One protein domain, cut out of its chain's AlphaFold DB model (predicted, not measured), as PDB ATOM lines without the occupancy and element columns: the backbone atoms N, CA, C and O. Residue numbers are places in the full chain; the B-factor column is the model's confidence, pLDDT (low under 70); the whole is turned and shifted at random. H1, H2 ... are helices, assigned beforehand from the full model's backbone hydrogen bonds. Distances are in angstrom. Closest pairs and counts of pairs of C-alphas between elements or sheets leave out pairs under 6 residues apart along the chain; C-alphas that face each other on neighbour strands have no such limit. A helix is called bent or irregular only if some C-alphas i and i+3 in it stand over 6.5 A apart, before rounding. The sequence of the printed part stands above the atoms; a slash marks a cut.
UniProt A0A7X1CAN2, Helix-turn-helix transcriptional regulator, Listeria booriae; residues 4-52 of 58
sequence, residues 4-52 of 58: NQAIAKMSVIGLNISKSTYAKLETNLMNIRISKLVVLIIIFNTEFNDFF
ATOM      1  N   ASN A   4     114.231  94.145 133.376       97.25
ATOM      2  CA  ASN A   4     113.250  94.391 132.317       97.25
ATOM      3  C   ASN A   4     113.546  95.703 131.567       97.25
ATOM      4  O   ASN A   4     113.411  95.750 130.349       97.25
ATOM      5  N   GLN A   5     113.978  96.752 132.277       97.94
ATOM      6  CA  GLN A   5     114.377  98.019 131.659       97.94
ATOM      7  C   GLN A   5     115.650  97.866 130.814       97.94
ATOM      8  O   GLN A   5     115.709  98.409 129.713       97.94
ATOM      9  N   ALA A   6     116.641  97.106 131.291       97.06
ATOM     10  CA  ALA A   6     117.858  96.825 130.532       97.06
ATOM     11  C   ALA A   6     117.538  96.073 129.231       97.06
ATOM     12  O   ALA A   6     117.924  96.516 128.153       97.06
ATOM     13  N   ILE A   7     116.749  94.998 129.316       97.38
ATOM     14  CA  ILE A   7     116.328  94.191 128.161       97.38
ATOM     15  C   ILE A   7     115.551  95.037 127.147       97.38
ATOM     16  O   ILE A   7     115.813  94.944 125.949       97.38
ATOM     17  N   ALA A   8     114.634  95.892 127.612       97.69
ATOM     18  CA  ALA A   8     113.896  96.795 126.733       97.69
ATOM     19  C   ALA A   8     114.840  97.734 125.965       97.69
ATOM     20  O   ALA A   8     114.712  97.874 124.752       97.69
ATOM     21  N   LYS A   9     115.842  98.315 126.638       97.94
ATOM     22  CA  LYS A   9     116.853  99.154 125.979       97.94
ATOM     23  C   LYS A   9     117.724  98.372 124.989       97.94
ATOM     24  O   LYS A   9     118.014  98.887 123.914       97.94
ATOM     25  N   MET A  10     118.105  97.132 125.304       97.19
ATOM     26  CA  MET A  10     118.847  96.274 124.367       97.19
ATOM     27  C   MET A  10     118.029  95.991 123.100       97.19
ATOM     28  O   MET A  10     118.573  96.050 121.999       97.19
ATOM     29  N   SER A  11     116.719  95.763 123.250       96.81
ATOM     30  CA  SER A  11     115.804  95.535 122.127       96.81
ATOM     31  C   SER A  11     115.691  96.758 121.212       96.81
ATOM     32  O   SER A  11     115.745  96.606 119.995       96.81
ATOM     33  N   VAL A  12     115.647  97.974 121.775       97.38
ATOM     34  CA  VAL A  12     115.650  99.232 120.999       97.38
ATOM     35  C   VAL A  12     116.914  99.379 120.139       97.38
ATOM     36  O   VAL A  12     116.841  99.896 119.030       97.38
ATOM     37  N   ILE A  13     118.058  98.876 120.610       95.50
ATOM     38  CA  ILE A  13     119.340  98.879 119.875       95.50
ATOM     39  C   ILE A  13     119.414  97.724 118.844       95.50
ATOM     40  O   ILE A  13     120.382  97.599 118.098       95.50
ATOM     41  N   GLY A  14     118.383  96.879 118.756       94.81
ATOM     42  CA  GLY A  14     118.314  95.747 117.827       94.81
ATOM     43  C   GLY A  14     118.876  94.439 118.389       94.81
ATOM     44  O   GLY A  14     119.024  93.463 117.654       94.81
ATOM     45  N   LEU A  15     119.171  94.381 119.693       95.19
ATOM     46  CA  LEU A  15     119.640  93.173 120.363       95.19
ATOM     47  C   LEU A  15     118.527  92.574 121.230       95.19
ATOM     48  O   LEU A  15     118.304  92.964 122.375       95.19
ATOM     49  N   ASN A  16     117.845  91.568 120.687       95.38
ATOM     50  CA  ASN A  16     116.789  90.853 121.399       95.38
ATOM     51  C   ASN A  16     117.369  89.712 122.243       95.38
ATOM     52  O   ASN A  16     118.025  88.804 121.729       95.38
ATOM     53  N   ILE A  17     117.097  89.735 123.548       95.88
ATOM     54  CA  ILE A  17     117.438  88.655 124.482       95.88
ATOM     55  C   ILE A  17     116.258  88.344 125.396       95.88
ATOM     56  O   ILE A  17     115.470  89.219 125.745       95.88
ATOM     57  N   SER A  18     116.155  87.087 125.822       96.62
ATOM     58  CA  SER A  18     115.169  86.702 126.828       96.62
ATOM     59  C   SER A  18     115.582  87.174 128.225       96.62
ATOM     60  O   SER A  18     116.772  87.277 128.541       96.62
ATOM     61  N   LYS A  19     114.593  87.350 129.108       96.75
ATOM     62  CA  LYS A  19     114.831  87.630 130.532       96.75
ATOM     63  C   LYS A  19     115.675  86.557 131.216       96.75
ATOM     64  O   LYS A  19     116.579  86.888 131.971       96.75
ATOM     65  N   SER A  20     115.437  85.280 130.906       97.50
ATOM     66  CA  SER A  20     116.246  84.177 131.440       97.50
ATOM     67  C   SER A  20     117.702  84.237 130.974       97.50
ATOM     68  O   SER A  20     118.599  83.945 131.758       97.50
ATOM     69  N   THR A  21     117.956  84.648 129.727       96.62
ATOM     70  CA  THR A  21     119.321  84.834 129.215       96.62
ATOM     71  C   THR A  21     120.024  85.961 129.953       96.62
ATOM     72  O   THR A  21     121.157  85.780 130.377       96.62
ATOM     73  N   TYR A  22     119.357  87.107 130.121       96.69
ATOM     74  CA  TYR A  22     119.930  88.241 130.845       96.69
ATOM     75  C   TYR A  22     120.226  87.884 132.309       96.69
ATOM     76  O   TYR A  22     121.333  88.113 132.781       96.69
ATOM     77  N   ALA A  23     119.292  87.209 132.988       97.25
ATOM     78  CA  ALA A  23     119.488  86.750 134.362       97.25
ATOM     79  C   ALA A  23     120.692  85.805 134.506       97.25
ATOM     80  O   ALA A  23     121.447  85.938 135.459       97.25
ATOM     81  N   LYS A  24     120.910  84.889 133.549       97.44
ATOM     82  CA  LYS A  24     122.086  84.001 133.543       97.44
ATOM     83  C   LYS A  24     123.411  84.745 133.361       97.44
ATOM     84  O   LYS A  24     124.421  84.262 133.859       97.44
ATOM     85  N   LEU A  25     123.418  85.875 132.648       95.12
ATOM     86  CA  LEU A  25     124.612  86.720 132.534       95.12
ATOM     87  C   LEU A  25     124.940  87.372 133.881       95.12
ATOM     88  O   LEU A  25     126.087  87.333 134.306       95.12
ATOM     89  N   GLU A  26     123.935  87.913 134.576       93.75
ATOM     90  CA  GLU A  26     124.131  88.557 135.884       93.75
ATOM     91  C   GLU A  26     124.507  87.566 136.996       93.75
ATOM     92  O   GLU A  26     125.182  87.944 137.947       93.75
ATOM     93  N   THR A  27     124.107  86.295 136.883       95.19
ATOM     94  CA  THR A  27     124.414  85.246 137.872       95.19
ATOM     95  C   THR A  27     125.595  84.350 137.494       95.19
ATOM     96  O   THR A  27     125.766  83.289 138.091       95.19
ATOM     97  N   ASN A  28     126.410  84.749 136.509       90.81
ATOM     98  CA  ASN A  28     127.586  83.998 136.048       90.81
ATOM     99  C   ASN A  28     127.284  82.541 135.617       90.81
ATOM    100  O   ASN A  28     128.127  81.651 135.685       90.81
ATOM    101  N   LEU A  29     126.059  82.281 135.151       96.19
ATOM    102  CA  LEU A  29     125.650  80.990 134.583       96.19
ATOM    103  C   LEU A  29     125.881  80.927 133.064       96.19
ATOM    104  O   LEU A  29     125.525  79.940 132.415       96.19
ATOM    105  N   MET A  30     126.400  82.004 132.471       94.50
ATOM    106  CA  MET A  30     126.682  82.116 131.045       94.50
ATOM    107  C   MET A  30     127.759  83.171 130.777       94.50
ATOM    108  O   MET A  30     127.695  84.277 131.303       94.50
ATOM    109  N   ASN A  31     128.654  82.870 129.834       92.12
ATOM    110  CA  ASN A  31     129.595  83.849 129.293       92.12
ATOM    111  C   ASN A  31     128.884  84.910 128.439       92.12
ATOM    112  O   ASN A  31     128.033  84.601 127.594       92.12
ATOM    113  N   ILE A  32     129.285  86.170 128.594       93.19
ATOM    114  CA  ILE A  32     128.783  87.262 127.762       93.19
ATOM    115  C   ILE A  32     129.465  87.271 126.384       93.19
ATOM    116  O   ILE A  32     130.679  87.163 126.263       93.19
ATOM    117  N   ARG A  33     128.674  87.414 125.310       94.38
ATOM    118  CA  ARG A  33     129.210  87.671 123.960       94.38
ATOM    119  C   ARG A  33     129.595  89.138 123.826       94.38
ATOM    120  O   ARG A  33     128.852  89.998 124.298       94.38
ATOM    121  N   ILE A  34     130.659  89.423 123.077       94.75
ATOM    122  CA  ILE A  34     131.177  90.789 122.909       94.75
ATOM    123  C   ILE A  34     130.118  91.778 122.394       94.75
ATOM    124  O   ILE A  34     130.020  92.887 122.900       94.75
ATOM    125  N   SER A  35     129.240  91.354 121.478       94.19
ATOM    126  CA  SER A  35     128.154  92.200 120.966       94.19
ATOM    127  C   SER A  35     127.169  92.632 122.053       94.19
ATOM    128  O   SER A  35     126.704  93.766 122.046       94.19
ATOM    129  N   LYS A  36     126.878  91.758 123.026       94.69
ATOM    130  CA  LYS A  36     126.038  92.104 124.181       94.69
ATOM    131  C   LYS A  36     126.766  93.062 125.112       94.69
ATOM    132  O   LYS A  36     126.154  94.019 125.563       94.69
ATOM    133  N   LEU A  37     128.052  92.818 125.367       95.75
ATOM    134  CA  LEU A  37     128.871  93.678 126.217       95.75
ATOM    135  C   LEU A  37     128.909  95.117 125.680       95.75
ATOM    136  O   LEU A  37     128.624  96.047 126.426       95.75
ATOM    137  N   VAL A  38     129.156  95.293 124.378       95.88
ATOM    138  CA  VAL A  38     129.157  96.616 123.725       95.88
ATOM    139  C   VAL A  38     127.814  97.331 123.889       95.88
ATOM    140  O   VAL A  38     127.778  98.515 124.207       95.88
ATOM    141  N   VAL A  39     126.695  96.618 123.739       96.81
ATOM    142  CA  VAL A  39     125.365  97.206 123.959       96.81
ATOM    143  C   VAL A  39     125.172  97.642 125.417       96.81
ATOM    144  O   VAL A  39     124.600  98.701 125.659       96.81
ATOM    145  N   LEU A  40     125.661  96.870 126.393       96.06
ATOM    146  CA  LEU A  40     125.573  97.253 127.808       96.06
ATOM    147  C   LEU A  40     126.406  98.503 128.111       96.06
ATOM    148  O   LEU A  40     125.898  99.393 128.786       96.06
ATOM    149  N   ILE A  41     127.615  98.614 127.559       96.44
ATOM    150  CA  ILE A  41     128.465  99.813 127.666       96.44
ATOM    151  C   ILE A  41     127.699 101.060 127.203       96.44
ATOM    152  O   ILE A  41     127.648 102.060 127.917       96.44
ATOM    153  N   ILE A  42     127.015 100.975 126.055       96.06
ATOM    154  CA  ILE A  42     126.192 102.074 125.524       96.06
ATOM    155  C   ILE A  42     125.008 102.385 126.456       96.06
ATOM    156  O   ILE A  42     124.739 103.544 126.758       96.06
ATOM    157  N   ILE A  43     124.291 101.361 126.934       96.38
ATOM    158  CA  ILE A  43     123.091 101.525 127.777       96.38
ATOM    159  C   ILE A  43     123.408 102.147 129.139       96.38
ATOM    160  O   ILE A  43     122.597 102.925 129.657       96.38
ATOM    161  N   PHE A  44     124.535 101.755 129.729       95.88
ATOM    162  CA  PHE A  44     124.972 102.219 131.042       95.88
ATOM    163  C   PHE A  44     125.844 103.474 130.972       95.88
ATOM    164  O   PHE A  44     126.082 104.075 132.015       95.88
ATOM    165  N   ASN A  45     126.239 103.902 129.768       96.00
ATOM    166  CA  ASN A  45     127.119 105.046 129.546       96.00
ATOM    167  C   ASN A  45     128.414 104.933 130.369       96.00
ATOM    168  O   ASN A  45     128.764 105.826 131.140       96.00
ATOM    169  N   THR A  46     129.081 103.790 130.234       95.94
ATOM    170  CA  THR A  46     130.343 103.481 130.917       95.94
ATOM    171  C   THR A  46     131.447 103.242 129.898       95.94
ATOM    172  O   THR A  46     131.190 103.132 128.700       95.94
ATOM    173  N   GLU A  47     132.686 103.132 130.361       95.56
ATOM    174  CA  GLU A  47     133.801 102.723 129.517       95.56
ATOM    175  C   GLU A  47     133.921 101.196 129.465       95.56
ATOM    176  O   GLU A  47     133.437 100.473 130.338       95.56
ATOM    177  N   PHE A  48     134.606 100.682 128.439       93.06
ATOM    178  CA  PHE A  48     134.866  99.245 128.316       93.06
ATOM    179  C   PHE A  48     135.596  98.698 129.548       93.06
ATOM    180  O   PHE A  48     135.239  97.642 130.062       93.06
ATOM    181  N   ASN A  49     136.567  99.455 130.059       93.19
ATOM    182  CA  ASN A  49     137.378  99.066 131.209       93.19
ATOM    183  C   ASN A  49     136.563  98.942 132.501       93.19
ATOM    184  O   ASN A  49     136.933  98.146 133.358       93.19
ATOM    185  N   ASP A  50     135.441  99.661 132.635       94.00
ATOM    186  CA  ASP A  50     134.599  99.602 133.835       94.00
ATOM    187  C   ASP A  50     134.050  98.193 134.098       94.00
ATOM    188  O   ASP A  50     133.894  97.808 135.253       94.00
ATOM    189  N   PHE A  51     133.832  97.391 133.050       90.12
ATOM    190  CA  PHE A  51     133.360  96.008 133.173       90.12
ATOM    191  C   PHE A  51     134.431  95.025 133.667       90.12
ATOM    192  O   PHE A  51     134.089  93.910 134.058       90.12
ATOM    193  N   PHE A  52     135.710  95.412 133.642       89.62
ATOM    194  CA  PHE A  52     136.839  94.529 133.954       89.62
ATOM    195  C   PHE A  52     137.672  94.992 135.153       89.62
ATOM    196  O   PHE A  52     138.644  94.324 135.492       89.62
TER     197      PHE A  52
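This is residues 4 to 52 of the 58 residues of the protein "Helix-turn-helix transcriptional regulator" of Listeria booriae (UniProt A0A7X1CAN2). What is the shape? Four short helices make a small arc: H3, the longest, packs crosswise on H1, with H2 and H4 at the far ends. What makes it up? The 49 printed residues, all helix in class, have H1 to H4 in chain order and no named strand. It is compact, radius of gyration of the C-alphas 10.3 A, spanning 26 by 25 by 16 A.

What touches the longest helix? H3, residues 34 to 44, touches H1, residues 4 to 12, the closest C-alphas being Val 39 and Met 10, 6.6 A; they run opposite ways at a steep tilt of 68 degrees, only just short of about perpendicular. H4, residues 48 to 51, is close to H3 but not clearly touching, closest C-alphas Phe 48 and Ile 41, 6.5 A. What lies beyond? H2, residues 19 to 26, only just touches H1, with 3 pairs of C-alphas within 8 A, the closest Lys 19 and Ile 7, 7.1 A, about perpendicular at 76 degrees; it is apart from H3 and H4. Are the backbones bonded? In H1, H2 and H3 every O i to N i+4 pair is within hydrogen-bond range; H4 is too short for one.

Where is H3? It runs 15.3 A from C-alpha 34 at (131.177, 90.789, 122.909). And the others? H1 runs 12.5 A from C-alpha 4 at (113.250, 94.391, 132.317), H2 10.8 A. H4 is neither bent nor irregular, but only just: C-alphas 48 and 51 are 6.0 A apart.

How wide is it? The farthest C-alphas, Ser 20 and Asn 49, are 25.9 A apart. Is it unbroken? The printed part has no cut and no long link, and no printed residue is under 70 in pLDDT.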